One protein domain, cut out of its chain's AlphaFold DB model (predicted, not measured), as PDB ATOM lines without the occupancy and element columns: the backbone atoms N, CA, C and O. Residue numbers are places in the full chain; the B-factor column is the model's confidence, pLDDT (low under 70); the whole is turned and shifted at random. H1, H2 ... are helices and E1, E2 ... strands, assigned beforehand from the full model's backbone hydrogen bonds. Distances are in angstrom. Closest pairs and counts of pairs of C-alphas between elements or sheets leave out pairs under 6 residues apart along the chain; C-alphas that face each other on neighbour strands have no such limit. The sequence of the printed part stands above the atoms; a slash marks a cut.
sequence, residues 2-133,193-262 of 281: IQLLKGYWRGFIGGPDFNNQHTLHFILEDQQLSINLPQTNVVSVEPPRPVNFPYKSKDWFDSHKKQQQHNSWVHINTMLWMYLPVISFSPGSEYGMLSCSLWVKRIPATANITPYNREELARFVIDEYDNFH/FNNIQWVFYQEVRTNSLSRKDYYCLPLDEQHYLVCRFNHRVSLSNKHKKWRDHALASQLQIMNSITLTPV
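Overview. This is residues 2 to 133 and 193 to 262 of the 281 residues of an uncharacterized protein of Thalassomonas viridans (UniProt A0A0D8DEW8). A twisted sheet of six strands makes the core, with H4 packed on one face and H3 on the other, near the E6 and E7 edge; a small sheet of E1, E2 and E9 sits next to H4. E4 bends sharply near its start, so that the hairpin of E3 and E4 folds off from the rest of the sheet, with the short H2 packed on E4 there, while H1 lies off at one end of the domain. The printed part has 202 residues with four named helices and nine named strands, in the order H1 E1 E2 H2 E3 E4 E5 H3 E6 E7 E8 H4 E9, and its class is mixed, helices and strands. The large sheet runs E3, E4, E5, E8, E7, E6 and the small one E1, E2, E9, both antiparallel throughout. The whole is compact, with a radius of gyration of the C-alphas of 18.1 A and spans of 54 by 37 by 32 A.

Arrangement. The large sheet holds two meanders, each strand the antiparallel neighbour of the one before: E3, residues 65 to 68, E4, residues 71 to 84, and E5, residues 96 to 106; then E6, residues 196 to 204, E7, residues 210 to 218, and E8, residues 223 to 233. E5 and E8 are neighbours, with N 101 and O 228 2.8 A apart, within hydrogen-bond range. So are N 79 and O 100 of E4 and E5, 2.9 A, N 229 and O 213 of E8 and E7, 2.8 A, and N 203 and O 212 of E6 and E7, 2.9 A. E4 bends by 105 degrees at residue 74 and is staggered: residues 71 to 74 pair with E3, N 66 and O 73 being 2.8 A apart, and residues 74 to 83 with E5. H4, residues 243 to 256, is on this sheet; its closest C-alphas to E5 are those of Ala 246 and Leu 98, 6.5 A. H3, residues 118 to 133, is on it at a height of 8.8 A, slantwise to E7 at 40 degrees on the local plane, and touches E6, the C-alphas of Ala 122 and Val 199 being closest at 5.7 A. H2, residues 58 to 64, is on it at a height of 9.8 A and touches E4, closest at the C-alphas of His 64 and Val 74, 5.8 A. This gives three layers, helices on both faces of a sheet: H2 and H4 on one face, H3 on the other. In the small sheet E2, residues 31 to 38, is the inner strand; N 26 of E1, residues 21 to 28, and O 33 are 2.9 A apart, and so are N 34 and O 258 of E9, residues 258 to 261. H4 touches E2, closest at the C-alphas of Ser 256 and Ile 35, 5.4 A. H1, residues 2 to 10, is on neither sheet and touches no helix. Every O i to N i+4 pair is within hydrogen-bond range in H1, H2 and H4, and 11 of 12 are in H3.

Along the chain. E8 spans 31.7 A, E5 31.3 A and E4 29.9 A; E7 spans 25.8 A and E6 24.7 A. H3 is 23.1 A long, H4 20.0 A, E2 22.7 A and E1 21.9 A. H1 begins at C-alpha 2, (-38.205, 14.414, -11.838). E5 begins at C-alpha 96, (-35.933, -5.703, -3.753), and E9 ends at C-alpha 261, (-51.225, -20.221, -33.795).

Size, cuts and confidence. The two C-alphas farthest apart, those of Ile 2 and Thr 110, are 57.1 A apart. Residues 134 to 192 are not printed, and C-alphas 133 and 193 are 30.2 A apart across the cut. The links E2 to H2, E4 to E5 and E5 to H3 are long. The mean pLDDT of the printed part is 88.7; residues 2 to 8, 44 to 47, 88 to 93 and 235 to 240 are under 70.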
ATOM      1  N   ILE A   2     -36.838  14.979 -11.968       62.62
ATOM      2  CA  ILE A   2     -38.205  14.414 -11.838       62.62
ATOM      3  C   ILE A   2     -38.227  12.940 -11.379       62.62
ATOM      4  O   ILE A   2     -39.054  12.571 -10.549       62.62
ATOM      5  N   GLN A   3     -37.316  12.088 -11.871       58.84
ATOM      6  CA  GLN A   3     -37.267  10.671 -11.469       58.84
ATOM      7  C   GLN A   3     -36.845  10.466 -10.005       58.84
ATOM      8  O   GLN A   3     -37.393   9.597  -9.336       58.84
ATOM      9  N   LEU A   4     -35.942  11.304  -9.482       62.62
ATOM     10  CA  LEU A   4     -35.556  11.280  -8.068       62.62
ATOM     11  C   LEU A   4     -36.729  11.699  -7.175       62.62
ATOM     12  O   LEU A   4     -37.018  11.004  -6.212       62.62
ATOM     13  N   LEU A   5     -37.467  12.756  -7.534       66.56
ATOM     14  CA  LEU A   5     -38.693  13.171  -6.833       66.56
ATOM     15  C   LEU A   5     -39.757  12.059  -6.804       66.56
ATOM     16  O   LEU A   5     -40.306  11.759  -5.743       66.56
ATOM     17  N   LYS A   6     -40.002  11.391  -7.941       65.50
ATOM     18  CA  LYS A   6     -40.887  10.211  -8.005       65.50
ATOM     19  C   LYS A   6     -40.362   9.059  -7.142       65.50
ATOM     20  O   LYS A   6     -41.152   8.410  -6.462       65.50
ATOM     21  N   GLY A   7     -39.050   8.826  -7.148       64.56
ATOM     22  CA  GLY A   7     -38.393   7.809  -6.333       64.56
ATOM     23  C   GLY A   7     -38.526   8.075  -4.835       64.56
ATOM     24  O   GLY A   7     -38.896   7.172  -4.095       64.56
ATOM     25  N   TYR A   8     -38.331   9.319  -4.388       67.06
ATOM     26  CA  TYR A   8     -38.541   9.730  -2.994       67.06
ATOM     27  C   TYR A   8     -39.979   9.495  -2.532       67.06
ATOM     28  O   TYR A   8     -40.184   8.963  -1.443       67.06
ATOM     29  N   TRP A   9     -40.968   9.827  -3.368       70.62
ATOM     30  CA  TRP A   9     -42.378   9.589  -3.047       70.62
ATOM     31  C   TRP A   9     -42.724   8.090  -2.995       70.62
ATOM     32  O   TRP A   9     -43.413   7.645  -2.080       70.62
ATOM     33  N   ARG A  10     -42.189   7.288  -3.928       73.00
ATOM     34  CA  ARG A  10     -42.370   5.821  -3.969       73.00
ATOM     35  C   ARG A  10     -41.548   5.074  -2.909       73.00
ATOM     36  O   ARG A  10     -41.886   3.957  -2.530       73.00
ATOM     37  N   GLY A  11     -40.472   5.682  -2.417       76.44
ATOM     38  CA  GLY A  11     -39.527   5.091  -1.473       76.44
ATOM     39  C   GLY A  11     -38.486   4.147  -2.090       76.44
ATOM     40  O   GLY A  11     -37.765   3.504  -1.333       76.44
ATOM     41  N   PHE A  12     -38.394   4.055  -3.420       84.19
ATOM     42  CA  PHE A  12     -37.395   3.264  -4.152       84.19
ATOM     43  C   PHE A  12     -37.152   3.845  -5.557       84.19
ATOM     44  O   PHE A  12     -37.975   4.601  -6.076       84.19
ATOM     45  N   ILE A  13     -36.040   3.463  -6.184       86.38
ATOM     46  CA  ILE A  13     -35.725   3.701  -7.601       86.38
ATOM     47  C   ILE A  13     -35.604   2.365  -8.348       86.38
ATOM     48  O   ILE A  13     -35.328   1.327  -7.745       86.38
ATOM     49  N   GLY A  14     -35.794   2.392  -9.666       88.19
ATOM     50  CA  GLY A  14     -35.777   1.189 -10.495       88.19
ATOM     51  C   GLY A  14     -37.097   0.417 -10.463       88.19
ATOM     52  O   GLY A  14     -38.169   1.005 -10.304       88.19
ATOM     53  N   GLY A  15     -36.998  -0.901 -10.619       90.38
ATOM     54  CA  GLY A  15     -38.125  -1.779 -10.902       90.38
ATOM     55  C   GLY A  15     -38.502  -1.808 -12.393       90.38
ATOM     56  O   GLY A  15     -37.875  -1.131 -13.206       90.38
ATOM     57  N   PRO A  16     -39.521  -2.606 -12.754       92.62
ATOM     58  CA  PRO A  16     -40.078  -2.661 -14.103       92.62
ATOM     59  C   PRO A  16     -40.644  -1.297 -14.539       92.62
ATOM     60  O   PRO A  16     -41.470  -0.724 -13.828       92.62
ATOM     61  N   ASP A  17     -40.239  -0.787 -15.707       90.62
ATOM     62  CA  ASP A  17     -40.784   0.444 -16.302       90.62
ATOM     63  C   ASP A  17     -41.511   0.149 -17.619       90.62
ATOM     64  O   ASP A  17     -40.899  -0.059 -18.664       90.62
ATOM     65  N   PHE A  18     -42.843   0.160 -17.574       90.00
ATOM     66  CA  PHE A  18     -43.686  -0.144 -18.732       90.00
ATOM     67  C   PHE A  18     -43.768   0.985 -19.768       90.00
ATOM     68  O   PHE A  18     -44.352   0.776 -20.829       90.00
ATOM     69  N   ASN A  19     -43.171   2.157 -19.513       88.94
ATOM     70  CA  ASN A  19     -43.004   3.173 -20.562       88.94
ATOM     71  C   ASN A  19     -41.943   2.761 -21.593       88.94
ATOM     72  O   ASN A  19     -41.913   3.315 -22.687       88.94
ATOM     73  N   ASN A  20     -41.081   1.800 -21.246       83.38
ATOM     74  CA  ASN A  20     -40.043   1.261 -22.112       83.38
ATOM     75  C   ASN A  20     -40.103  -0.276 -22.088       83.38
ATOM     76  O   ASN A  20     -39.332  -0.958 -21.404       83.38
ATOM     77  N   GLN A  21     -41.086  -0.812 -22.811       90.62
ATOM     78  CA  GLN A  21     -41.327  -2.245 -22.948       90.62
ATOM     79  C   GLN A  21     -41.086  -2.712 -24.378       90.62
ATOM     80  O   GLN A  21     -41.246  -1.955 -25.333       90.62
ATOM     81  N   HIS A  22     -40.735  -3.981 -24.508       89.19
ATOM     82  CA  HIS A  22     -40.590  -4.661 -25.782       89.19
ATOM     83  C   HIS A  22     -41.436  -5.932 -25.767       89.19
ATOM     84  O   HIS A  22     -41.644  -6.553 -24.719       89.19
ATOM     85  N   THR A  23     -41.941  -6.304 -26.935       93.25
ATOM     86  CA  THR A  23     -42.630  -7.576 -27.120       93.25
ATOM     87  C   THR A  23     -41.594  -8.629 -27.471       93.25
ATOM     88  O   THR A  23     -40.799  -8.433 -28.385       93.25
ATOM     89  N   LEU A  24     -41.581  -9.726 -26.722       92.44
ATOM     90  CA  LEU A  24     -40.809 -10.915 -27.060       92.44
ATOM     91  C   LEU A  24     -41.723 -11.945 -27.695       92.44
ATOM     92  O   LEU A  24     -42.846 -12.143 -27.219       92.44
ATOM     93  N   HIS A  25     -41.203 -12.624 -28.711       94.25
ATOM     94  CA  HIS A  25     -41.877 -13.708 -29.403       94.25
ATOM     95  C   HIS A  25     -41.053 -14.992 -29.300       94.25
ATOM     96  O   HIS A  25     -39.850 -14.996 -29.548       94.25
ATOM     97  N   PHE A  26     -41.712 -16.090 -28.944       94.69
ATOM     98  CA  PHE A  26     -41.122 -17.423 -28.912       94.69
ATOM     99  C   PHE A  26     -42.036 -18.396 -29.650       94.69
ATOM    100  O   PHE A  26     -43.249 -18.381 -29.460       94.69
ATOM    101  N   ILE A  27     -41.454 -19.257 -30.471       95.69
ATOM    102  CA  ILE A  27     -42.142 -20.325 -31.184       95.69
ATOM    103  C   ILE A  27     -42.088 -21.584 -30.323       95.69
ATOM    104  O   ILE A  27     -41.026 -22.162 -30.092       95.69
ATOM    105  N   LEU A  28     -43.252 -21.975 -29.821       94.81
ATOM    106  CA  LEU A  28     -43.516 -23.183 -29.058       94.81
ATOM    107  C   LEU A  28     -44.252 -24.161 -29.984       94.81
ATOM    108  O   LEU A  28     -45.474 -24.284 -29.917       94.81
ATOM    109  N   GLU A  29     -43.504 -24.846 -30.851       92.44
ATOM    110  CA  GLU A  29     -44.049 -25.745 -31.883       92.44
ATOM    111  C   GLU A  29     -45.012 -25.013 -32.840       92.44
ATOM    112  O   GLU A  29     -44.593 -24.181 -33.645       92.44
ATOM    113  N   ASP A  30     -46.307 -25.309 -32.753       91.38
ATOM    114  CA  ASP A  30     -47.389 -24.745 -33.557       91.38
ATOM    115  C   ASP A  30     -48.002 -23.469 -32.956       91.38
ATOM    116  O   ASP A  30     -48.921 -22.883 -33.536       91.38
ATOM    117  N   GLN A  31     -47.480 -23.004 -31.817       93.69
ATOM    118  CA  GLN A  31     -47.938 -21.803 -31.121       93.69
ATOM    119  C   GLN A  31     -46.829 -20.752 -31.008       93.69
ATOM    120  O   GLN A  31     -45.679 -21.060 -30.719       93.69
ATOM    121  N   GLN A  32     -47.183 -19.483 -31.175       96.00
ATOM    122  CA  GLN A  32     -46.345 -18.342 -30.843       96.00
ATOM    123  C   GLN A  32     -46.747 -17.794 -29.472       96.00
ATOM    124  O   GLN A  32     -47.862 -17.306 -29.276       96.00
ATOM    125  N   LEU A  33     -45.812 -17.835 -28.530       96.56
ATOM    126  CA  LEU A  33     -45.886 -17.127 -27.260       96.56
ATOM    127  C   LEU A  33     -45.422 -15.689 -27.468       96.56
ATOM    128  O   LEU A  33     -44.282 -15.462 -27.866       96.56
ATOM    129  N   SER A  34     -46.288 -14.728 -27.156       96.50
ATOM    130  CA  SER A  34     -45.927 -13.309 -27.121       96.50
ATOM    131  C   SER A  34     -46.108 -12.756 -25.712       96.50
ATOM    132  O   SER A  34     -47.065 -13.108 -25.019       96.50
ATOM    133  N   ILE A  35     -45.170 -11.920 -25.272       96.31
ATOM    134  CA  ILE A  35     -45.171 -11.308 -23.940       96.31
ATOM    135  C   ILE A  35     -44.559  -9.911 -24.010       96.31
ATOM    136  O   ILE A  35     -43.484  -9.731 -24.581       96.31
ATOM    137  N   ASN A  36     -45.211  -8.923 -23.397       95.31
ATOM    138  CA  ASN A  36     -44.625  -7.593 -23.237       95.31
ATOM    139  C   ASN A  36     -43.852  -7.545 -21.926       95.31
ATOM    140  O   ASN A  36     -44.444  -7.696 -20.851       95.31
ATOM    141  N   LEU A  37     -42.543  -7.318 -22.022       93.12
ATOM    142  CA  LEU A  37     -41.661  -7.183 -20.874       93.12
ATOM    143  C   LEU A  37     -41.004  -5.796 -20.870       93.12
ATOM    144  O   LEU A  37     -40.504  -5.338 -21.900       93.12
ATOM    145  N   PRO A  38     -40.977  -5.109 -19.718       93.00
ATOM    146  CA  PRO A  38     -40.181  -3.902 -19.566       93.00
ATOM    147  C   PRO A  38     -38.691  -4.238 -19.644       93.00
ATOM    148  O   PRO A  38     -38.269  -5.335 -19.267       93.00
ATOM    149  N   GLN A  39     -37.875  -3.293 -20.106       88.56
ATOM    150  CA  GLN A  39     -36.425  -3.485 -20.109       88.56
ATOM    151  C   GLN A  39     -35.895  -3.751 -18.691       88.56
ATOM    152  O   GLN A  39     -36.394  -3.198 -17.706       88.56
ATOM    153  N   THR A  40     -34.895  -4.629 -18.586       88.31
ATOM    154  CA  THR A  40     -34.174  -4.857 -17.330       88.31
ATOM    155  C   THR A  40     -33.450  -3.577 -16.916       88.31
ATOM    156  O   THR A  40     -32.818  -2.911 -17.734       88.31
ATOM    157  N   ASN A  41     -33.516  -3.230 -15.631       87.12
ATOM    158  CA  ASN A  41     -32.694  -2.163 -15.054       87.12
ATOM    159  C   ASN A  41     -31.391  -2.702 -14.435       87.12
ATOM    160  O   ASN A  41     -30.719  -2.006 -13.673       87.12
ATOM    161  N   VAL A  42     -31.058  -3.958 -14.739       84.62
ATOM    162  CA  VAL A  42     -29.811  -4.630 -14.384       84.62
ATOM    163  C   VAL A  42     -29.003  -4.824 -15.656       84.62
ATOM    164  O   VAL A  42     -29.486  -5.419 -16.617       84.62
ATOM    165  N   VAL A  43     -27.761  -4.344 -15.647       76.25
ATOM    166  CA  VAL A  43     -26.831  -4.562 -16.754       76.25
ATOM    167  C   VAL A  43     -26.398  -6.026 -16.743       76.25
ATOM    168  O   VAL A  43     -25.734  -6.476 -15.809       76.25
ATOM    169  N   SER A  44     -26.762  -6.767 -17.784       69.94
ATOM    170  CA  SER A  44     -26.270  -8.120 -18.031       69.94
ATOM    171  C   SER A  44     -25.936  -8.300 -19.502       69.94
ATOM    172  O   SER A  44     -26.633  -7.774 -20.367       69.94
ATOM    173  N   VAL A  45     -24.889  -9.074 -19.786       67.56
ATOM    174  CA  VAL A  45     -24.635  -9.564 -21.143       67.56
ATOM    175  C   VAL A  45     -25.708 -10.603 -21.445       67.56
ATOM    176  O   VAL A  45     -25.685 -11.694 -20.877       67.56
ATOM    177  N   GLU A  46     -26.678 -10.249 -22.283       63.78
ATOM    178  CA  GLU A  46     -27.688 -11.201 -22.736       63.78
ATOM    179  C   GLU A  46     -27.107 -12.024 -23.891       63.78
ATOM    180  O   GLU A  46     -26.789 -11.458 -24.942       63.78
ATOM    181  N   PRO A  47     -26.924 -13.348 -23.727       65.62
ATOM    182  CA  PRO A  47     -26.593 -14.193 -24.859       65.62
ATOM    183  C   PRO A  47     -27.754 -14.179 -25.867       65.62
ATOM    184  O   PRO A  47     -28.902 -13.928 -25.481       65.62
ATOM    185  N   PRO A  48     -27.485 -14.490 -27.146       74.25
ATOM    186  CA  PRO A  48     -28.532 -14.630 -28.147       74.25
ATOM    187  C   PRO A  48     -29.633 -15.580 -27.663       74.25
ATOM    188  O   PRO A  48     -29.348 -16.691 -27.207       74.25
ATOM    189  N   ARG A  49     -30.890 -15.134 -27.738       75.81
ATOM    190  CA  ARG A  49     -32.037 -15.905 -27.249       75.81
ATOM    191  C   ARG A  49     -32.520 -16.866 -28.337       75.81
ATOM    192  O   ARG A  49     -32.783 -16.409 -29.450       75.81
ATOM    193  N   PRO A  50     -32.662 -18.174 -28.049       82.19
ATOM    194  CA  PRO A  50     -33.360 -19.078 -28.951       82.19
ATOM    195  C   PRO A  50     -34.803 -18.608 -29.128       82.19
ATOM    196  O   PRO A  50     -35.470 -18.278 -28.148       82.19
ATOM    197  N   VAL A  51     -35.276 -18.585 -30.371       86.75
ATOM    198  CA  VAL A  51     -36.665 -18.226 -30.685       86.75
ATOM    199  C   VAL A  51     -37.541 -19.473 -30.813       86.75
ATOM    200  O   VAL A  51     -38.716 -19.406 -30.485       86.75
ATOM    201  N   ASN A  52     -36.989 -20.620 -31.223       92.94
ATOM    202  CA  ASN A  52     -37.742 -21.859 -31.443       92.94
ATOM    203  C   ASN A  52     -37.450 -22.916 -30.364       92.94
ATOM    204  O   ASN A  52     -36.289 -23.235 -30.101       92.94
ATOM    205  N   PHE A  53     -38.509 -23.471 -29.775       94.44
ATOM    206  CA  PHE A  53     -38.477 -24.482 -28.723       94.44
ATOM    207  C   PHE A  53     -39.299 -25.705 -29.159       94.44
ATOM    208  O   PHE A  53     -40.502 -25.750 -28.881       94.44
ATOM    209  N   PRO A  54     -38.683 -26.710 -29.813       94.81
ATOM    210  CA  PRO A  54     -39.356 -27.941 -30.223       94.81
ATOM    211  C   PRO A  54     -39.560 -28.893 -29.029       94.81
ATOM    212  O   PRO A  54     -38.971 -29.975 -28.938       94.81
ATOM    213  N   TYR A  55     -40.354 -28.451 -28.052       94.31
ATOM    214  CA  TYR A  55     -40.514 -29.117 -26.762       94.31
ATOM    215  C   TYR A  55     -41.229 -30.474 -26.851       94.31
ATOM    216  O   TYR A  55     -41.086 -31.268 -25.920       94.31
ATOM    217  N   LYS A  56     -41.944 -30.777 -27.948       94.56
ATOM    218  CA  LYS A  56     -42.577 -32.092 -28.161       94.56
ATOM    219  C   LYS A  56     -41.546 -33.167 -28.508       94.56
ATOM    220  O   LYS A  56     -41.790 -34.352 -28.283       94.56
ATOM    221  N   SER A  57     -40.374 -32.782 -29.021       95.06
ATOM    222  CA  SER A  57     -39.273 -33.719 -29.246       95.06
ATOM    223  C   SER A  57     -38.697 -34.184 -27.910       95.06
ATOM    224  O   SER A  57     -38.057 -33.420 -27.185       95.06
ATOM    225  N   LYS A  58     -38.899 -35.466 -27.589       93.50
ATOM    226  CA  LYS A  58     -38.445 -36.059 -26.327       93.50
ATOM    227  C   LYS A  58     -36.936 -35.889 -26.119       93.50
ATOM    228  O   LYS A  58     -36.529 -35.457 -25.042       93.50
ATOM    229  N   ASP A  59     -36.133 -36.206 -27.134       95.25
ATOM    230  CA  ASP A  59     -34.668 -36.154 -27.054       95.25
ATOM    231  C   ASP A  59     -34.159 -34.712 -26.951       95.25
ATOM    232  O   ASP A  59     -33.231 -34.415 -26.192       95.25
ATOM    233  N   TRP A  60     -34.808 -33.783 -27.660       95.56
ATOM    234  CA  TRP A  60     -34.499 -32.363 -27.534       95.56
ATOM    235  C   TRP A  60     -34.855 -31.846 -26.134       95.56
ATOM    236  O   TRP A  60     -34.017 -31.233 -25.475       95.56
ATOM    237  N   PHE A  61     -36.047 -32.164 -25.625       95.81
ATOM    238  CA  PHE A  61     -36.467 -31.762 -24.284       95.81
ATOM    239  C   PHE A  61     -35.513 -32.311 -23.217       95.81
ATOM    240  O   PHE A  61     -35.068 -31.574 -22.339       95.81
ATOM    241  N   ASP A  62     -35.153 -33.595 -23.300       95.06
ATOM    242  CA  ASP A  62     -34.274 -34.245 -22.324       95.06
ATOM    243  C   ASP A  62     -32.841 -33.692 -22.334       95.06
ATOM    244  O   ASP A  62     -32.204 -33.683 -21.281       95.06
ATOM    245  N   SER A  63     -32.352 -33.191 -23.472       95.62
ATOM    246  CA  SER A  63     -31.026 -32.561 -23.580       95.62
ATOM    247  C   SER A  63     -30.995 -31.086 -23.159       95.62
ATOM    248  O   SER A  63     -29.930 -30.580 -22.811       95.62
ATOM    249  N   HIS A  64     -32.143 -30.400 -23.153       95.38
ATOM    250  CA  HIS A  64     -32.244 -28.971 -22.818       95.38
ATOM    251  C   HIS A  64     -32.883 -28.705 -21.451       95.38
ATOM    252  O   HIS A  64     -32.861 -27.565 -20.966       95.38
ATOM    253  N   LYS A  65     -33.462 -29.730 -20.813       95.31
ATOM    254  CA  LYS A  65     -34.075 -29.578 -19.496       95.31
ATOM    255  C   LYS A  65     -33.030 -29.310 -18.417       95.31
ATOM    256  O   LYS A  65     -31.920 -29.838 -18.420       95.31
ATOM    257  N   LYS A  66     -33.439 -28.519 -17.437       95.00
ATOM    258  CA  LYS A  66     -32.749 -28.289 -16.172       95.00
ATOM    259  C   LYS A  66     -33.575 -28.907 -15.054       95.00
ATOM    260  O   LYS A  66     -34.802 -28.956 -15.139       95.00
ATOM    261  N   GLN A  67     -32.889 -29.347 -14.007       93.19
ATOM    262  CA  GLN A  67     -33.508 -29.838 -12.783       93.19
ATOM    263  C   GLN A  67     -33.097 -28.945 -11.615       93.19
ATOM    264  O   GLN A  67     -31.913 -28.664 -11.427       93.19
ATOM    265  N   GLN A  68     -34.070 -28.528 -10.810       91.81
ATOM    266  CA  GLN A  68     -33.831 -27.911  -9.510       91.81
ATOM    267  C   GLN A  68     -34.992 -28.235  -8.574       91.81
ATOM    268  O   GLN A  68     -36.123 -27.801  -8.808       91.81
ATOM    269  N   GLN A  69     -34.694 -28.935  -7.477       91.19
ATOM    270  CA  GLN A  69     -35.714 -29.436  -6.550       91.19
ATOM    271  C   GLN A  69     -36.792 -30.220  -7.322       91.19
ATOM    272  O   GLN A  69     -36.451 -30.972  -8.231       91.19
ATOM    273  N   HIS A  70     -38.074 -30.007  -7.019       93.06
ATOM    274  CA  HIS A  70     -39.210 -30.639  -7.696       93.06
ATOM    275  C   HIS A  70     -39.433 -30.151  -9.140       93.06
ATOM    276  O   HIS A  70     -40.275 -30.690  -9.848       93.06
ATOM    277  N   ASN A  71     -38.703 -29.137  -9.616       94.38
ATOM    278  CA  ASN A  71     -38.902 -28.604 -10.960       94.38
ATOM    279  C   ASN A  71     -37.946 -29.243 -11.969       94.38
ATOM    280  O   ASN A  71     -36.729 -29.103 -11.854       94.38
ATOM    281  N   SER A  72     -38.525 -29.848 -13.009       95.00
ATOM    282  CA  SER A  72     -37.848 -30.223 -14.255       95.00
ATOM    283  C   SER A  72     -38.409 -29.399 -15.408       95.00
ATOM    284  O   SER A  72     -39.624 -29.424 -15.628       95.00
ATOM    285  N   TRP A  73     -37.577 -28.637 -16.118       97.12
ATOM    286  CA  TRP A  73     -38.077 -27.708 -17.134       97.12
ATOM    287  C   TRP A  73     -37.075 -27.376 -18.235       97.12
ATOM    288  O   TRP A  73     -35.870 -27.330 -18.004       97.12
ATOM    289  N   VAL A  74     -37.584 -27.028 -19.415       97.06
ATOM    290  CA  VAL A  74     -36.836 -26.303 -20.448       97.06
ATOM    291  C   VAL A  74     -36.999 -24.805 -20.205       97.06
ATOM    292  O   VAL A  74     -38.108 -24.299 -20.030       97.06
ATOM    293  N   HIS A  75     -35.884 -24.080 -20.141       95.69
ATOM    294  CA  HIS A  75     -35.869 -22.633 -19.906       95.69
ATOM    295  C   HIS A  75     -36.059 -21.867 -21.222       95.69
ATOM    296  O   HIS A  75     -35.329 -22.130 -22.171       95.69
ATOM    297  N   ILE A  76     -37.011 -20.926 -21.263       94.94
ATOM    298  CA  ILE A  76     -37.249 -20.041 -22.417       94.94
ATOM    299  C   ILE A  76     -36.542 -18.700 -22.210       94.94
ATOM    300  O   ILE A  76     -35.693 -18.301 -22.999       94.94
ATOM    301  N   ASN A  77     -36.900 -17.983 -21.141       93.38
ATOM    302  CA  ASN A  77     -36.382 -16.642 -20.880       93.38
ATOM    303  C   ASN A  77     -36.406 -16.312 -19.384       93.38
ATOM    304  O   ASN A  77     -37.228 -16.849 -18.639       93.38
ATOM    305  N   THR A  78     -35.522 -15.418 -18.940       93.38
ATOM    306  CA  THR A  78     -35.588 -14.799 -17.610       93.38
ATOM    307  C   THR A  78     -35.275 -13.316 -17.724       93.38
ATOM    308  O   THR A  78     -34.204 -12.957 -18.196       93.38
ATOM    309  N   MET A  79     -36.169 -12.479 -17.202       92.56
ATOM    310  CA  MET A  79     -35.929 -11.056 -16.975       92.56
ATOM    311  C   MET A  79     -35.822 -10.758 -15.482       92.56
ATOM    312  O   MET A  79     -36.460 -11.422 -14.658       92.56
ATOM    313  N   LEU A  80     -35.020  -9.751 -15.141       93.50
ATOM    314  CA  LEU A  80     -34.729  -9.343 -13.772       93.50
ATOM    315  C   LEU A  80     -34.908  -7.834 -13.614       93.50
ATOM    316  O   LEU A  80     -34.441  -7.064 -14.443       93.50
ATOM    317  N   TRP A  81     -35.514  -7.409 -12.510       93.56
ATOM    318  CA  TRP A  81     -35.592  -6.006 -12.121       93.56
ATOM    319  C   TRP A  81     -35.223  -5.834 -10.655       93.56
ATOM    320  O   TRP A  81     -35.709  -6.560  -9.783       93.56
ATOM    321  N   MET A  82     -34.387  -4.839 -10.382       91.81
ATOM    322  CA  MET A  82     -33.952  -4.475  -9.039       91.81
ATOM    323  C   MET A  82     -34.692  -3.229  -8.557       91.81
ATOM    324  O   MET A  82     -34.778  -2.227  -9.263       91.81
ATOM    325  N   TYR A  83     -35.179  -3.278  -7.325       89.56
ATOM    326  CA  TYR A  83     -35.701  -2.138  -6.585       89.56
ATOM    327  C   TYR A  83     -34.612  -1.652  -5.639       89.56
ATOM    328  O   TYR A  83     -34.242  -2.359  -4.700       89.56
ATOM    329  N   LEU A  84     -34.081  -0.464  -5.901       86.06
ATOM    330  CA  LEU A  84     -32.971   0.107  -5.147       86.06
ATOM    331  C   LEU A  84     -33.478   1.209  -4.198       86.06
ATOM    332  O   LEU A  84     -34.469   1.877  -4.500       86.06
ATOM    333  N   PRO A  85     -32.819   1.437  -3.053       79.62
ATOM    334  CA  PRO A  85     -33.105   2.579  -2.195       79.62
ATOM    335  C   PRO A  85     -32.827   3.890  -2.943       79.62
ATOM    336  O   PRO A  85     -31.915   3.978  -3.763       79.62
ATOM    337  N   VAL A  86     -33.595   4.936  -2.633       76.50
ATOM    338  CA  VAL A  86     -33.416   6.271  -3.241       76.50
ATOM    339  C   VAL A  86     -32.083   6.902  -2.835       76.50
ATOM    340  O   VAL A  86     -31.476   7.623  -3.622       76.50
ATOM    341  N   ILE A  87     -31.617   6.614  -1.615       71.62
ATOM    342  CA  ILE A  87     -30.294   7.001  -1.135       71.62
ATOM    343  C   ILE A  87     -29.661   5.825  -0.394       71.62
ATOM    344  O   ILE A  87     -30.195   5.352   0.611       71.62
ATOM    345  N   SER A  88     -28.503   5.378  -0.868       63.09
ATOM    346  CA  SER A  88     -27.734   4.288  -0.265       63.09
ATOM    347  C   SER A  88     -26.798   4.830   0.821       63.09
ATOM    348  O   SER A  88     -25.591   4.901   0.624       63.09
ATOM    349  N   PHE A  89     -27.336   5.271   1.963       55.72
ATOM    350  CA  PHE A  89     -26.514   5.870   3.031       55.72
ATOM    351  C   PHE A  89     -25.710   4.848   3.859       55.72
ATOM    352  O   PHE A  89     -24.797   5.237   4.582       55.72
ATOM    353  N   SER A  90     -26.021   3.547   3.787       55.41
ATOM    354  CA  SER A  90     -25.283   2.515   4.530       55.41
ATOM    355  C   SER A  90     -25.356   1.128   3.871       55.41
ATOM    356  O   SER A  90     -26.320   0.846   3.143       55.41
ATOM    357  N   PRO A  91     -24.398   0.220   4.165       54.06
ATOM    358  CA  PRO A  91     -24.415  -1.179   3.712       54.06
ATOM    359  C   PRO A  91     -25.644  -1.989   4.176       54.06
ATOM    360  O   PRO A  91     -25.814  -3.130   3.761       54.06
ATOM    361  N   GLY A  92     -26.527  -1.410   5.000       54.66
ATOM    362  CA  GLY A  92     -27.796  -2.007   5.419       54.66
ATOM    363  C   GLY A  92     -29.017  -1.570   4.604       54.66
ATOM    364  O   GLY A  92     -30.142  -1.774   5.065       54.66
ATOM    365  N   SER A  93     -28.849  -0.907   3.460       65.50
ATOM    366  CA  SER A  93     -29.987  -0.478   2.635       65.50
ATOM    367  C   SER A  93     -30.685  -1.693   1.999       65.50
ATOM    368  O   SER A  93     -30.027  -2.608   1.511       65.50
ATOM    369  N   GLU A  94     -32.020  -1.741   2.059       71.88
ATOM    370  CA  GLU A  94     -32.801  -2.861   1.513       71.88
ATOM    371  C   GLU A  94     -32.887  -2.754  -0.011       71.88
ATOM    372  O   GLU A  94     -33.173  -1.682  -0.546       71.88
ATOM    373  N   TYR A  95     -32.695  -3.883  -0.688       81.50
ATOM    374  CA  TYR A  95     -32.949  -4.032  -2.111       81.50
ATOM    375  C   TYR A  95     -34.059  -5.060  -2.313       81.50
ATOM    376  O   TYR A  95     -34.095  -6.103  -1.649       81.50
ATOM    377  N   GLY A  96     -34.955  -4.760  -3.241       88.62
ATOM    378  CA  GLY A  96     -35.933  -5.703  -3.753       88.62
ATOM    379  C   GLY A  96     -35.504  -6.244  -5.102       88.62
ATOM    380  O   GLY A  96     -34.776  -5.593  -5.846       88.62
ATOM    381  N   MET A  97     -35.985  -7.428  -5.439       91.56
ATOM    382  CA  MET A  97     -35.737  -8.048  -6.727       91.56
ATOM    383  C   MET A  97     -37.010  -8.742  -7.191       91.56
ATOM    384  O   MET A  97     -37.601  -9.530  -6.451       91.56
ATOM    385  N   LEU A  98     -37.410  -8.451  -8.423       94.81
ATOM    386  CA  LEU A  98     -38.445  -9.179  -9.141       94.81
ATOM    387  C   LEU A  98     -37.786  -9.861 -10.333       94.81
ATOM    388  O   LEU A  98     -37.152  -9.191 -11.138       94.81
ATOM    389  N   SER A  99     -37.944 -11.172 -10.473       95.56
ATOM    390  CA  SER A  99     -37.601 -11.860 -11.721       95.56
ATOM    391  C   SER A  99     -38.831 -12.504 -12.331       95.56
ATOM    392  O   SER A  99     -39.618 -13.083 -11.586       95.56
ATOM    393  N   CYS A 100     -38.948 -12.479 -13.654       97.19
ATOM    394  CA  CYS A 100     -39.944 -13.221 -14.422       97.19
ATOM    395  C   CYS A 100     -39.224 -14.265 -15.276       97.19
ATOM    396  O   CYS A 100     -38.375 -13.904 -16.088       97.19
ATOM    397  N   SER A 101     -39.559 -15.540 -15.109       96.81
ATOM    398  CA  SER A 101     -39.010 -16.641 -15.897       96.81
ATOM    399  C   SER A 101     -40.113 -17.388 -16.635       96.81
ATOM    400  O   SER A 101     -41.167 -17.656 -16.066       96.81
ATOM    401  N   LEU A 102     -39.842 -17.753 -17.884       97.75
ATOM    402  CA  LEU A 102     -40.717 -18.570 -18.719       97.75
ATOM    403  C   LEU A 102     -40.095 -19.947 -18.905       97.75
ATOM    404  O   LEU A 102     -38.934 -20.045 -19.316       97.75
ATOM    405  N   TRP A 103     -40.856 -20.992 -18.602       97.94
ATOM    406  CA  TRP A 103     -40.416 -22.381 -18.674       97.94
ATOM    407  C   TRP A 103     -41.442 -23.251 -19.393       97.94
ATOM    408  O   TRP A 103     -42.637 -22.997 -19.283       97.94
ATOM    409  N   VAL A 104     -40.993 -24.328 -20.032       98.12
ATOM    410  CA  VAL A 104     -41.862 -25.448 -20.422       98.12
ATOM    411  C   VAL A 104     -41.574 -26.622 -19.500       98.12
ATOM    412  O   VAL A 104     -40.422 -27.042 -19.367       98.12
ATOM    413  N   LYS A 105     -42.612 -27.160 -18.864       97.94
ATOM    414  CA  LYS A 105     -42.535 -28.387 -18.070       97.94
ATOM    415  C   LYS A 105     -43.250 -29.517 -18.798       97.94
ATOM    416  O   LYS A 105     -44.232 -29.285 -19.502       97.94
ATOM    417  N   ARG A 106     -42.746 -30.736 -18.599       95.94
ATOM    418  CA  ARG A 106     -43.339 -31.975 -19.107       95.94
ATOM    419  C   ARG A 106     -43.905 -32.775 -17.943       95.94
ATOM    420  O   ARG A 106     -43.221 -32.971 -16.940       95.94
ATOM    421  N   ILE A 107     -45.137 -33.236 -18.090       94.56
ATOM    422  CA  ILE A 107     -45.799 -34.145 -17.163       94.56
ATOM    423  C   ILE A 107     -45.138 -35.522 -17.301       94.56
ATOM    424  O   ILE A 107     -44.962 -36.010 -18.422       94.56
ATOM    425  N   PRO A 108     -44.718 -36.157 -16.194       90.81
ATOM    426  CA  PRO A 108     -44.202 -37.518 -16.238       90.81
ATOM    427  C   PRO A 108     -45.241 -38.472 -16.829       90.81
ATOM    428  O   PRO A 108     -46.408 -38.393 -16.472       90.81
ATOM    429  N   ALA A 109     -44.825 -39.434 -17.654       85.31
ATOM    430  CA  ALA A 109     -45.747 -40.427 -18.224       85.31
ATOM    431  C   ALA A 109     -46.488 -41.267 -17.158       85.31
ATOM    432  O   ALA A 109     -47.512 -41.877 -17.443       85.31
ATOM    433  N   THR A 110     -45.965 -41.306 -15.931       86.88
ATOM    434  CA  THR A 110     -46.586 -41.959 -14.771       86.88
ATOM    435  C   THR A 110     -47.702 -41.131 -14.131       86.88
ATOM    436  O   THR A 110     -48.521 -41.684 -13.399       86.88
ATOM    437  N   ALA A 111     -47.751 -39.822 -14.385       83.50
ATOM    438  CA  ALA A 111     -48.811 -38.952 -13.905       83.50
ATOM    439  C   ALA A 111     -50.009 -39.081 -14.853       83.50
ATOM    440  O   ALA A 111     -50.025 -38.525 -15.948       83.50
ATOM    441  N   ASN A 112     -51.005 -39.860 -14.435       87.75
ATOM    442  CA  ASN A 112     -52.232 -40.099 -15.191       87.75
ATOM    443  C   ASN A 112     -53.183 -38.890 -15.096       87.75
ATOM    444  O   ASN A 112     -54.206 -38.951 -14.414       87.75
ATOM    445  N   ILE A 113     -52.800 -37.775 -15.721       91.44
ATOM    446  CA  ILE A 113     -53.569 -36.527 -15.756       91.44
ATOM    447  C   ILE A 113     -53.605 -35.953 -17.170       91.44
ATOM    448  O   ILE A 113     -52.690 -36.166 -17.964       91.44
ATOM    449  N   THR A 114     -54.612 -35.132 -17.443       91.12
ATOM    450  CA  THR A 114     -54.677 -34.294 -18.639       91.12
ATOM    451  C   THR A 114     -54.471 -32.828 -18.239       91.12
ATOM    452  O   THR A 114     -55.355 -32.251 -17.611       91.12
ATOM    453  N   PRO A 115     -53.367 -32.157 -18.620       87.75
ATOM    454  CA  PRO A 115     -53.125 -30.756 -18.258       87.75
ATOM    455  C   PRO A 115     -54.235 -29.801 -18.710       87.75
ATOM    456  O   PRO A 115     -54.522 -28.829 -18.009       87.75
ATOM    457  N   TYR A 116     -54.901 -30.070 -19.841       93.81
ATOM    458  CA  TYR A 116     -56.058 -29.280 -20.283       93.81
ATOM    459  C   TYR A 116     -57.203 -29.260 -19.255       93.81
ATOM    460  O   TYR A 116     -57.930 -28.266 -19.185       93.81
ATOM    461  N   ASN A 117     -57.320 -30.289 -18.408       95.19
ATOM    462  CA  ASN A 117     -58.140 -30.230 -17.208       95.19
ATOM    463  C   ASN A 117     -57.401 -29.431 -16.121       95.19
ATOM    464  O   ASN A 117     -56.469 -29.908 -15.472       95.19
ATOM    465  N   ARG A 118     -57.844 -28.189 -15.896       95.06
ATOM    466  CA  ARG A 118     -57.181 -27.272 -14.956       95.06
ATOM    467  C   ARG A 118     -57.218 -27.731 -13.517       95.06
ATOM    468  O   ARG A 118     -56.279 -27.426 -12.791       95.06
ATOM    469  N   GLU A 119     -58.242 -28.474 -13.125       96.94
ATOM    470  CA  GLU A 119     -58.331 -29.015 -11.772       96.94
ATOM    471  C   GLU A 119     -57.346 -30.171 -11.568       96.94
ATOM    472  O   GLU A 119     -56.742 -30.296 -10.505       96.94
ATOM    473  N   GLU A 120     -57.124 -30.995 -12.595       96.75
ATOM    474  CA  GLU A 120     -56.088 -32.032 -12.551       96.75
ATOM    475  C   GLU A 120     -54.687 -31.427 -12.527       96.75
ATOM    476  O   GLU A 120     -53.877 -31.820 -11.690       96.75
ATOM    477  N   LEU A 121     -54.418 -30.425 -13.370       97.88
ATOM    478  CA  LEU A 121     -53.141 -29.712 -13.344       97.88
ATOM    479  C   LEU A 121     -52.919 -28.991 -12.003       97.88
ATOM    480  O   LEU A 121     -51.803 -28.993 -11.490       97.88
ATOM    481  N   ALA A 122     -53.967 -28.396 -11.424       98.06
ATOM    482  CA  ALA A 122     -53.914 -27.737 -10.121       98.06
ATOM    483  C   ALA A 122     -53.548 -28.705  -8.994       98.06
ATOM    484  O   ALA A 122     -52.688 -28.376  -8.182       98.06
ATOM    485  N   ARG A 123     -54.141 -29.903  -8.961       97.56
ATOM    486  CA  ARG A 123     -53.739 -30.941  -8.000       97.56
ATOM    487  C   ARG A 123     -52.310 -31.404  -8.252       97.56
ATOM    488  O   ARG A 123     -51.496 -31.388  -7.337       97.56
ATOM    489  N   PHE A 124     -51.980 -31.698  -9.507       97.62
ATOM    490  CA  PHE A 124     -50.674 -32.221  -9.885       97.62
ATOM    491  C   PHE A 124     -49.505 -31.336  -9.455       97.62
ATOM    492  O   PHE A 124     -48.526 -31.859  -8.938       97.62
ATOM    493  N   VAL A 125     -49.574 -30.014  -9.648       97.56
ATOM    494  CA  VAL A 125     -48.450 -29.130  -9.279       97.56
ATOM    495  C   VAL A 125     -48.223 -29.058  -7.765       97.56
ATOM    496  O   VAL A 125     -47.100 -28.813  -7.330       97.56
ATOM    497  N   ILE A 126     -49.269 -29.287  -6.965       97.88
ATOM    498  CA  ILE A 126     -49.163 -29.379  -5.503       97.88
ATOM    499  C   ILE A 126     -48.620 -30.754  -5.107       97.88
ATOM    500  O   ILE A 126     -47.661 -30.830  -4.342       97.88
ATOM    501  N   ASP A 127     -49.145 -31.825  -5.704       96.81
ATOM    502  CA  ASP A 127     -48.672 -33.190  -5.466       96.81
ATOM    503  C   ASP A 127     -47.198 -33.355  -5.868       96.81
ATOM    504  O   ASP A 127     -46.434 -34.012  -5.170       96.81
ATOM    505  N   GLU A 128     -46.757 -32.744  -6.970       96.56
ATOM    506  CA  GLU A 128     -45.356 -32.748  -7.410       96.56
ATOM    507  C   GLU A 128     -44.440 -32.116  -6.347       96.56
ATOM    508  O   GLU A 128     -43.385 -32.671  -6.031       96.56
ATOM    509  N   TYR A 129     -44.858 -30.989  -5.761       97.06
ATOM    510  CA  TYR A 129     -44.142 -30.332  -4.668       97.06
ATOM    511  C   TYR A 129     -44.083 -31.226  -3.422       97.06
ATOM    512  O   TYR A 129     -42.998 -31.485  -2.888       97.06
ATOM    513  N   ASP A 130     -45.239 -31.713  -2.969       96.94
ATOM    514  CA  ASP A 130     -45.350 -32.472  -1.726       96.94
ATOM    515  C   ASP A 130     -44.639 -33.823  -1.827       96.94
ATOM    516  O   ASP A 130     -43.878 -34.181  -0.924       96.94
ATOM    517  N   ASN A 131     -44.804 -34.544  -2.938       96.62
ATOM    518  CA  ASN A 131     -44.151 -35.832  -3.160       96.62
ATOM    519  C   ASN A 131     -42.632 -35.690  -3.235       96.62
ATOM    520  O   ASN A 131     -41.912 -36.528  -2.700       96.62
ATOM    521  N   PHE A 132     -42.115 -34.623  -3.847       96.75
ATOM    522  CA  PHE A 132     -40.672 -34.409  -3.906       96.75
ATOM    523  C   PHE A 132     -40.068 -34.164  -2.516       96.75
ATOM    524  O   PHE A 132     -38.991 -34.671  -2.205       96.75
ATOM    525  N   HIS A 133     -40.742 -33.389  -1.662       96.69
ATOM    526  CA  HIS A 133     -40.204 -33.021  -0.351       96.69
ATOM    527  C   HIS A 133     -40.467 -34.066   0.744       96.69
ATOM    528  O   HIS A 133     -39.648 -34.183   1.659       96.69
ATOM    529  N   PHE A 193     -56.180 -14.201 -16.623       96.69
ATOM    530  CA  PHE A 193     -55.442 -13.056 -17.162       96.69
ATOM    531  C   PHE A 193     -55.614 -13.036 -18.669       96.69
ATOM    532  O   PHE A 193     -55.472 -14.082 -19.296       96.69
ATOM    533  N   ASN A 194     -55.925 -11.872 -19.241       93.81
ATOM    534  CA  ASN A 194     -56.131 -11.730 -20.684       93.81
ATOM    535  C   ASN A 194     -57.084 -12.797 -21.281       93.81
ATOM    536  O   ASN A 194     -56.793 -13.412 -22.301       93.81
ATOM    537  N   ASN A 195     -58.196 -13.081 -20.589       93.69
ATOM    538  CA  ASN A 195     -59.170 -14.135 -20.934       93.69
ATOM    539  C   ASN A 195     -58.609 -15.572 -21.006       93.69
ATOM    540  O   ASN A 195     -59.305 -16.484 -21.447       93.69
ATOM    541  N   ILE A 196     -57.387 -15.799 -20.527       95.31
ATOM    542  CA  ILE A 196     -56.763 -17.114 -20.402       95.31
ATOM    543  C   ILE A 196     -56.881 -17.561 -18.947       95.31
ATOM    544  O   ILE A 196     -56.549 -16.811 -18.028       95.31
ATOM    545  N   GLN A 197     -57.329 -18.797 -18.732       97.12
ATOM    546  CA  GLN A 197     -57.297 -19.429 -17.416       97.12
ATOM    547  C   GLN A 197     -55.900 -19.990 -17.131       97.12
ATOM    548  O   GLN A 197     -55.305 -20.688 -17.953       97.12
ATOM    549  N   TRP A 198     -55.389 -19.708 -15.942       98.44
ATOM    550  CA  TRP A 198     -54.094 -20.141 -15.440       98.44
ATOM    551  C   TRP A 198     -54.294 -20.917 -14.147       98.44
ATOM    552  O   TRP A 198     -55.100 -20.527 -13.305       98.44
ATOM    553  N   VAL A 199     -53.524 -21.983 -13.965       98.69
ATOM    554  CA  VAL A 199     -53.375 -22.622 -12.655       98.69
ATOM    555  C   VAL A 199     -52.312 -21.844 -11.890       98.69
ATOM    556  O   VAL A 199     -51.194 -21.695 -12.372       98.69
ATOM    557  N   PHE A 200     -52.659 -21.314 -10.724       98.69
ATOM    558  CA  PHE A 200     -51.778 -20.491  -9.906       98.69
ATOM    559  C   PHE A 200     -51.495 -21.143  -8.560       98.69
ATOM    560  O   PHE A 200     -52.430 -21.482  -7.835       98.69
ATOM    561  N   TYR A 201     -50.221 -21.217  -8.189       98.44
ATOM    562  CA  TYR A 201     -49.791 -21.598  -6.845       98.44
ATOM    563  C   TYR A 201     -48.587 -20.768  -6.397       98.44
ATOM    564  O   TYR A 201     -47.958 -20.053  -7.185       98.44
ATOM    565  N   GLN A 202     -48.293 -20.829  -5.098       96.31
ATOM    566  CA  GLN A 202     -47.238 -20.032  -4.484       96.31
ATOM    567  C   GLN A 202     -46.354 -20.886  -3.593       96.31
ATOM    568  O   GLN A 202     -46.841 -21.608  -2.729       96.31
ATOM    569  N   GLU A 203     -45.046 -20.705  -3.734       94.56
ATOM    570  CA  GLU A 203     -44.082 -21.181  -2.752       94.56
ATOM    571  C   GLU A 203     -43.643 -20.006  -1.881       94.56
ATOM    572  O   GLU A 203     -42.911 -19.107  -2.319       94.56
ATOM    573  N   VAL A 204     -44.067 -20.033  -0.621       89.00
ATOM    574  CA  VAL A 204     -43.608 -19.107   0.413       89.00
ATOM    575  C   VAL A 204     -43.100 -19.929   1.580       89.00
ATOM    576  O   VAL A 204     -43.829 -20.744   2.135       89.00
ATOM    577  N   ARG A 205     -41.846 -19.701   1.964       82.44
ATOM    578  CA  ARG A 205     -41.244 -20.351   3.127       82.44
ATOM    579  C   ARG A 205     -40.925 -19.315   4.190       82.44
ATOM    580  O   ARG A 205     -40.401 -18.250   3.874       82.44
ATOM    581  N   THR A 206     -41.190 -19.649   5.447       77.75
ATOM    582  CA  THR A 206     -40.905 -18.784   6.606       77.75
ATOM    583  C   THR A 206     -39.410 -18.494   6.759       77.75
ATOM    584  O   THR A 206     -39.034 -17.387   7.130       77.75
ATOM    585  N   ASN A 207     -38.557 -19.458   6.409       75.69
ATOM    586  CA  ASN A 207     -37.096 -19.341   6.398       75.69
ATOM    587  C   ASN A 207     -36.516 -18.768   5.090       75.69
ATOM    588  O   ASN A 207     -35.301 -18.799   4.898       75.69
ATOM    589  N   SER A 208     -37.350 -18.261   4.174       83.81
ATOM    590  CA  SER A 208     -36.895 -17.710   2.897       83.81
ATOM    591  C   SER A 208     -37.249 -16.239   2.746       83.81
ATOM    592  O   SER A 208     -38.360 -15.796   3.021       83.81
ATOM    593  N   LEU A 209     -36.297 -15.480   2.206       85.56
ATOM    594  CA  LEU A 209     -36.498 -14.094   1.779       85.56
ATOM    595  C   LEU A 209     -37.168 -13.989   0.401       85.56
ATOM    596  O   LEU A 209     -37.219 -12.907  -0.181       85.56
ATOM    597  N   SER A 210     -37.605 -15.118  -0.160       88.25
ATOM    598  CA  SER A 210     -38.189 -15.205  -1.493       88.25
ATOM    599  C   SER A 210     -39.616 -15.732  -1.430       88.25
ATOM    600  O   SER A 210     -39.888 -16.745  -0.787       88.25
ATOM    601  N   ARG A 211     -40.510 -15.067  -2.155       92.00
ATOM    602  CA  ARG A 211     -41.831 -15.571  -2.530       92.00
ATOM    603  C   ARG A 211     -41.788 -15.905  -4.012       92.00
ATOM    604  O   ARG A 211     -41.420 -15.045  -4.814       92.00
ATOM    605  N   LYS A 212     -42.186 -17.119  -4.374       95.75
ATOM    606  CA  LYS A 212     -42.307 -17.518  -5.774       95.75
ATOM    607  C   LYS A 212     -43.773 -17.715  -6.124       95.75
ATOM    608  O   LYS A 212     -44.485 -18.420  -5.416       95.75
ATOM    609  N   ASP A 213     -44.180 -17.113  -7.224       98.19
ATOM    610  CA  ASP A 213     -45.521 -17.213  -7.780       98.19
ATOM    611  C   ASP A 213     -45.420 -17.948  -9.114       98.19
ATOM    612  O   ASP A 213     -44.587 -17.588  -9.948       98.19
ATOM    613  N   TYR A 214     -46.248 -18.965  -9.317       98.56
ATOM    614  CA  TYR A 214     -46.234 -19.792 -10.519       98.56
ATOM    615  C   TYR A 214     -47.583 -19.719 -11.213       98.56
ATOM    616  O   TYR A 214     -48.617 -19.900 -10.575       98.56
ATOM    617  N   TYR A 215     -47.555 -19.479 -12.519       98.75
ATOM    618  CA  TYR A 215     -48.722 -19.477 -13.389       98.75
ATOM    619  C   TYR A 215     -48.537 -20.534 -14.471       98.75
ATOM    620  O   TYR A 215     -47.640 -20.415 -15.305       98.75
ATOM    621  N   CYS A 216     -49.383 -21.558 -14.462       98.56
ATOM    622  CA  CYS A 216     -49.286 -22.711 -15.343       98.56
ATOM    623  C   CYS A 216     -50.396 -22.702 -16.407       98.56
ATOM    624  O   CYS A 216     -51.583 -22.523 -16.100       98.56
ATOM    625  N   LEU A 217     -49.999 -22.916 -17.660       97.81
ATOM    626  CA  LEU A 217     -50.855 -22.925 -18.845       97.81
ATOM    627  C   LEU A 217     -50.524 -24.156 -19.710       97.81
ATOM    628  O   LEU A 217     -49.430 -24.211 -20.257       97.81
ATOM    629  N   PRO A 218     -51.424 -25.145 -19.833       96.69
ATOM    630  CA  PRO A 218     -51.335 -26.254 -20.772       96.69
ATOM    631  C   PRO A 218     -51.008 -25.776 -22.175       96.69
ATOM    632  O   PRO A 218     -51.612 -24.820 -22.664       96.69
ATOM    633  N   LEU A 219     -50.074 -26.481 -22.796       95.81
ATOM    634  CA  LEU A 219     -49.714 -26.314 -24.196       95.81
ATOM    635  C   LEU A 219     -50.276 -27.485 -25.006       95.81
ATOM    636  O   LEU A 219     -50.987 -27.269 -25.986       95.81
ATOM    637  N   ASP A 220     -50.038 -28.710 -24.531       93.94
ATOM    638  CA  ASP A 220     -50.555 -29.964 -25.083       93.94
ATOM    639  C   ASP A 220     -50.913 -30.969 -23.974       93.94
ATOM    640  O   ASP A 220     -50.952 -30.607 -22.801       93.94
ATOM    641  N   GLU A 221     -51.191 -32.223 -24.338       92.12
ATOM    642  CA  GLU A 221     -51.563 -33.310 -23.420       92.12
ATOM    643  C   GLU A 221     -50.470 -33.690 -22.406       92.12
ATOM    644  O   GLU A 221     -50.759 -34.353 -21.414       92.12
ATOM    645  N   GLN A 222     -49.216 -33.291 -22.627       94.12
ATOM    646  CA  GLN A 222     -48.072 -33.675 -21.796       94.12
ATOM    647  C   GLN A 222     -47.235 -32.484 -21.330       94.12
ATOM    648  O   GLN A 222     -46.354 -32.656 -20.488       94.12
ATOM    649  N   HIS A 223     -47.488 -31.278 -21.828       96.38
ATOM    650  CA  HIS A 223     -46.660 -30.111 -21.559       96.38
ATOM    651  C   HIS A 223     -47.483 -28.910 -21.124       96.38
ATOM    652  O   HIS A 223     -48.605 -28.666 -21.575       96.38
ATOM    653  N   TYR A 224     -46.874 -28.102 -20.266       97.88
ATOM    654  CA  TYR A 224     -47.438 -26.835 -19.836       97.88
ATOM    655  C   TYR A 224     -46.354 -25.763 -19.725       97.88
ATOM    656  O   TYR A 224     -45.221 -26.009 -19.304       97.88
ATOM    657  N   LEU A 225     -46.723 -24.546 -20.108       98.31
ATOM    658  CA  LEU A 225     -45.970 -23.325 -19.890       98.31
ATOM    659  C   LEU A 225     -46.070 -22.931 -18.417       98.31
ATOM    660  O   LEU A 225     -47.138 -23.009 -17.808       98.31
ATOM    661  N   VAL A 226     -44.968 -22.444 -17.867       98.62
ATOM    662  CA  VAL A 226     -44.903 -21.831 -16.544       98.62
ATOM    663  C   VAL A 226     -44.364 -20.416 -16.688       98.62
ATOM    664  O   VAL A 226     -43.240 -20.220 -17.147       98.62
ATOM    665  N   CYS A 227     -45.142 -19.433 -16.245       98.50
ATOM    666  CA  CYS A 227     -44.643 -18.099 -15.948       98.50
ATOM    667  C   CYS A 227     -44.387 -18.010 -14.441       98.50
ATOM    668  O   CYS A 227     -45.312 -18.063 -13.630       98.50
ATOM    669  N   ARG A 228     -43.114 -17.940 -14.060       98.31
ATOM    670  CA  ARG A 228     -42.674 -17.887 -12.669       98.31
ATOM    671  C   ARG A 228     -42.202 -16.486 -12.321       98.31
ATOM    672  O   ARG A 228     -41.252 -15.990 -12.922       98.31
ATOM    673  N   PHE A 229     -42.752 -15.924 -11.254       98.06
ATOM    674  CA  PHE A 229     -42.221 -14.724 -10.624       98.06
ATOM    675  C   PHE A 229     -41.481 -15.071  -9.340       98.06
ATOM    676  O   PHE A 229     -41.940 -15.888  -8.548       98.06
ATOM    677  N   ASN A 230     -40.335 -14.437  -9.113       95.69
ATOM    678  CA  ASN A 230     -39.614 -14.511  -7.846       95.69
ATOM    679  C   ASN A 230     -39.503 -13.111  -7.250       95.69
ATOM    680  O   ASN A 230     -38.834 -12.251  -7.822       95.69
ATOM    681  N   HIS A 231     -40.136 -12.907  -6.100       93.50
ATOM    682  CA  HIS A 231     -40.059 -11.690  -5.300       93.50
ATOM    683  C   HIS A 231     -39.069 -11.931  -4.174       93.50
ATOM    684  O   HIS A 231     -39.376 -12.666  -3.236       93.50
ATOM    685  N   ARG A 232     -37.891 -11.320  -4.250       89.31
ATOM    686  CA  ARG A 232     -36.837 -11.482  -3.246       89.31
ATOM    687  C   ARG A 232     -36.536 -10.156  -2.560       89.31
ATOM    688  O   ARG A 232     -36.363  -9.139  -3.225       89.31
ATOM    689  N   VAL A 233     -36.431 -10.189  -1.236       83.94
ATOM    690  CA  VAL A 233     -35.854  -9.104  -0.425       83.94
ATOM    691  C   VAL A 233     -34.401  -9.445  -0.078       83.94
ATOM    692  O   VAL A 233     -34.059 -10.620   0.084       83.94
ATOM    693  N   SER A 234     -33.531  -8.443   0.064       75.94
ATOM    694  CA  SER A 234     -32.182  -8.654   0.609       75.94
ATOM    695  C   SER A 234     -32.159  -8.760   2.142       75.94
ATOM    696  O   SER A 234     -31.222  -9.339   2.682       75.94
ATOM    697  N   LEU A 235     -33.180  -8.239   2.841       69.12
ATOM    698  CA  LEU A 235     -33.278  -8.199   4.309       69.12
ATOM    699  C   LEU A 235     -34.728  -8.439   4.780       69.12
ATOM    700  O   LEU A 235     -35.666  -7.899   4.201       69.12
ATOM    701  N   SER A 236     -34.927  -9.228   5.844       61.06
ATOM    702  CA  SER A 236     -36.256  -9.645   6.349       61.06
ATOM    703  C   SER A 236     -37.018  -8.578   7.145       61.06
ATOM    704  O   SER A 236     -38.238  -8.674   7.287       61.06
ATOM    705  N   ASN A 237     -36.318  -7.581   7.686       55.97
ATOM    706  CA  ASN A 237     -36.800  -6.691   8.746       55.97
ATOM    707  C   ASN A 237     -37.142  -5.262   8.283       55.97
ATOM    708  O   ASN A 237     -37.319  -4.385   9.128       55.97
ATOM    709  N   LYS A 238     -37.220  -4.996   6.970       53.69
ATOM    710  CA  LYS A 238     -37.379  -3.634   6.433       53.69
ATOM    711  C   LYS A 238     -38.583  -3.454   5.498       53.69
ATOM    712  O   LYS A 238     -39.304  -4.392   5.151       53.69
ATOM    713  N   HIS A 239     -38.908  -2.179   5.273       52.62
ATOM    714  CA  HIS A 239     -40.165  -1.700   4.712       52.62
ATOM    715  C   HIS A 239     -40.297  -2.042   3.223       52.62
ATOM    716  O   HIS A 239     -39.810  -1.328   2.352       52.62
ATOM    717  N   LYS A 240     -41.093  -3.082   2.970       68.12
ATOM    718  CA  LYS A 240     -41.513  -3.697   1.699       68.12
ATOM    719  C   LYS A 240     -42.249  -2.767   0.698       68.12
ATOM    720  O   LYS A 240     -43.166  -3.229   0.020       68.12
ATOM    721  N   LYS A 241     -41.915  -1.471   0.616       73.69
ATOM    722  CA  LYS A 241     -42.621  -0.436  -0.179       73.69
ATOM    723  C   LYS A 241     -42.680  -0.750  -1.675       73.69
ATOM    724  O   LYS A 241     -43.624  -0.368  -2.353       73.69
ATOM    725  N   TRP A 242     -41.696  -1.482  -2.186       83.69
ATOM    726  CA  TRP A 242     -41.640  -1.905  -3.583       83.69
ATOM    727  C   TRP A 242     -42.561  -3.092  -3.907       83.69
ATOM    728  O   TRP A 242     -42.822  -3.357  -5.076       83.69
ATOM    729  N   ARG A 243     -43.069  -3.813  -2.899       86.38
ATOM    730  CA  ARG A 243     -43.843  -5.049  -3.099       86.38
ATOM    731  C   ARG A 243     -45.118  -4.812  -3.897       86.38
ATOM    732  O   ARG A 243     -45.407  -5.588  -4.797       86.38
ATOM    733  N   ASP A 244     -45.850  -3.748  -3.592       88.19
ATOM    734  CA  ASP A 244     -47.109  -3.448  -4.279       88.19
ATOM    735  C   ASP A 244     -46.847  -3.078  -5.742       88.19
ATOM    736  O   ASP A 244     -47.569  -3.512  -6.637       88.19
ATOM    737  N   HIS A 245     -45.737  -2.380  -6.004       90.31
ATOM    738  CA  HIS A 245     -45.269  -2.121  -7.363       90.31
ATOM    739  C   HIS A 245     -44.862  -3.412  -8.086       90.31
ATOM    740  O   HIS A 245     -45.208  -3.598  -9.251       90.31
ATOM    741  N   ALA A 246     -44.162  -4.329  -7.413       93.00
ATOM    742  CA  ALA A 246     -43.783  -5.619  -7.986       93.00
ATOM    743  C   ALA A 246     -44.998  -6.496  -8.294       93.00
ATOM    744  O   ALA A 246     -45.036  -7.130  -9.346       93.00
ATOM    745  N   LEU A 247     -46.011  -6.487  -7.425       93.88
ATOM    746  CA  LEU A 247     -47.279  -7.171  -7.658       93.88
ATOM    747  C   LEU A 247     -48.037  -6.558  -8.836       93.88
ATOM    748  O   LEU A 247     -48.444  -7.294  -9.728       93.88
ATOM    749  N   ALA A 248     -48.167  -5.230  -8.897       94.44
ATOM    750  CA  ALA A 248     -48.785  -4.555 -10.038       94.44
ATOM    751  C   ALA A 248     -48.051  -4.877 -11.352       94.44
ATOM    752  O   ALA A 248     -48.685  -5.199 -12.355       94.44
ATOM    753  N   SER A 249     -46.716  -4.881 -11.316       95.88
ATOM    754  CA  SER A 249     -45.879  -5.223 -12.469       95.88
ATOM    755  C   SER A 249     -46.085  -6.671 -12.920       95.88
ATOM    756  O   SER A 249     -46.230  -6.932 -14.109       95.88
ATOM    757  N   GLN A 250     -46.152  -7.618 -11.980       97.44
ATOM    758  CA  GLN A 250     -46.475  -9.017 -12.267       97.44
ATOM    759  C   GLN A 250     -47.842  -9.155 -12.940       97.44
ATOM    760  O   GLN A 250     -47.953  -9.851 -13.946       97.44
ATOM    761  N   LEU A 251     -48.875  -8.482 -12.425       97.06
ATOM    762  CA  LEU A 251     -50.216  -8.522 -13.019       97.06
ATOM    763  C   LEU A 251     -50.223  -7.937 -14.436       97.06
ATOM    764  O   LEU A 251     -50.894  -8.472 -15.316       97.06
ATOM    765  N   GLN A 252     -49.475  -6.860 -14.673       97.12
ATOM    766  CA  GLN A 252     -49.366  -6.250 -15.996       97.12
ATOM    767  C   GLN A 252     -48.634  -7.160 -16.993       97.12
ATOM    768  O   GLN A 252     -49.094  -7.302 -18.123       97.12
ATOM    769  N   ILE A 253     -47.556  -7.826 -16.567       97.88
ATOM    770  CA  ILE A 253     -46.860  -8.830 -17.386       97.88
ATOM    771  C   ILE A 253     -47.786 -10.016 -17.680       97.88
ATOM    772  O   ILE A 253     -47.910 -10.412 -18.828       97.88
ATOM    773  N   MET A 254     -48.493 -10.554 -16.683       98.19
ATOM    774  CA  MET A 254     -49.420 -11.672 -16.908       98.19
ATOM    775  C   MET A 254     -50.540 -11.322 -17.894       98.19
ATOM    776  O   MET A 254     -50.907 -12.154 -18.719       98.19
ATOM    777  N   ASN A 255     -51.059 -10.091 -17.853       97.56
ATOM    778  CA  ASN A 255     -52.071  -9.623 -18.804       97.56
ATOM    779  C   ASN A 255     -51.532  -9.386 -20.223       97.56
ATOM    780  O   ASN A 255     -52.334  -9.246 -21.141       97.56
ATOM    781  N   SER A 256     -50.213  -9.327 -20.423       97.06
ATOM    782  CA  SER A 256     -49.625  -9.153 -21.755       97.06
ATOM    783  C   SER A 256     -49.338 -10.472 -22.470       97.06
ATOM    784  O   SER A 256     -49.008 -10.454 -23.654       97.06
ATOM    785  N   ILE A 257     -49.453 -11.605 -21.771       97.50
ATOM    786  CA  ILE A 257     -49.159 -12.915 -22.341       97.50
ATOM    787  C   ILE A 257     -50.284 -13.340 -23.286       97.50
ATOM    788  O   ILE A 257     -51.465 -13.345 -22.922       97.50
ATOM    789  N   THR A 258     -49.899 -13.763 -24.487       96.38
ATOM    790  CA  THR A 258     -50.787 -14.368 -25.484       96.38
ATOM    791  C   THR A 258     -50.147 -15.611 -26.089       96.38
ATOM    792  O   THR A 258     -48.941 -15.623 -26.342       96.38
ATOM    793  N   LEU A 259     -50.968 -16.616 -26.395       94.81
ATOM    794  CA  LEU A 259     -50.614 -17.736 -27.266       94.81
ATOM    795  C   LEU A 259     -51.481 -17.663 -28.523       94.81
ATOM    796  O   LEU A 259     -52.707 -17.652 -28.421       94.81
ATOM    797  N   THR A 260     -50.853 -17.616 -29.692       94.19
ATOM    798  CA  THR A 260     -51.542 -17.608 -30.991       94.19
ATOM    799  C   THR A 260     -50.995 -18.721 -31.878       94.19
ATOM    800  O   THR A 260     -49.825 -19.064 -31.737       94.19
ATOM    801  N   PRO A 261     -51.774 -19.298 -32.804       93.12
ATOM    802  CA  PRO A 261     -51.225 -20.221 -33.795       93.12
ATOM    803  C   PRO A 261     -50.102 -19.558 -34.604       93.12
ATOM    804  O   PRO A 261     -50.201 -18.374 -34.933       93.12
ATOM    805  N   VAL A 262     -49.048 -20.303 -34.936       87.94
ATOM    806  CA  VAL A 262     -48.001 -19.814 -35.845       87.94
ATOM    807  C   VAL A 262     -48.582 -19.708 -37.254       87.94
ATOM    808  O   VAL A 262     -49.153 -20.668 -37.779       87.94
TER     809      VAL A 262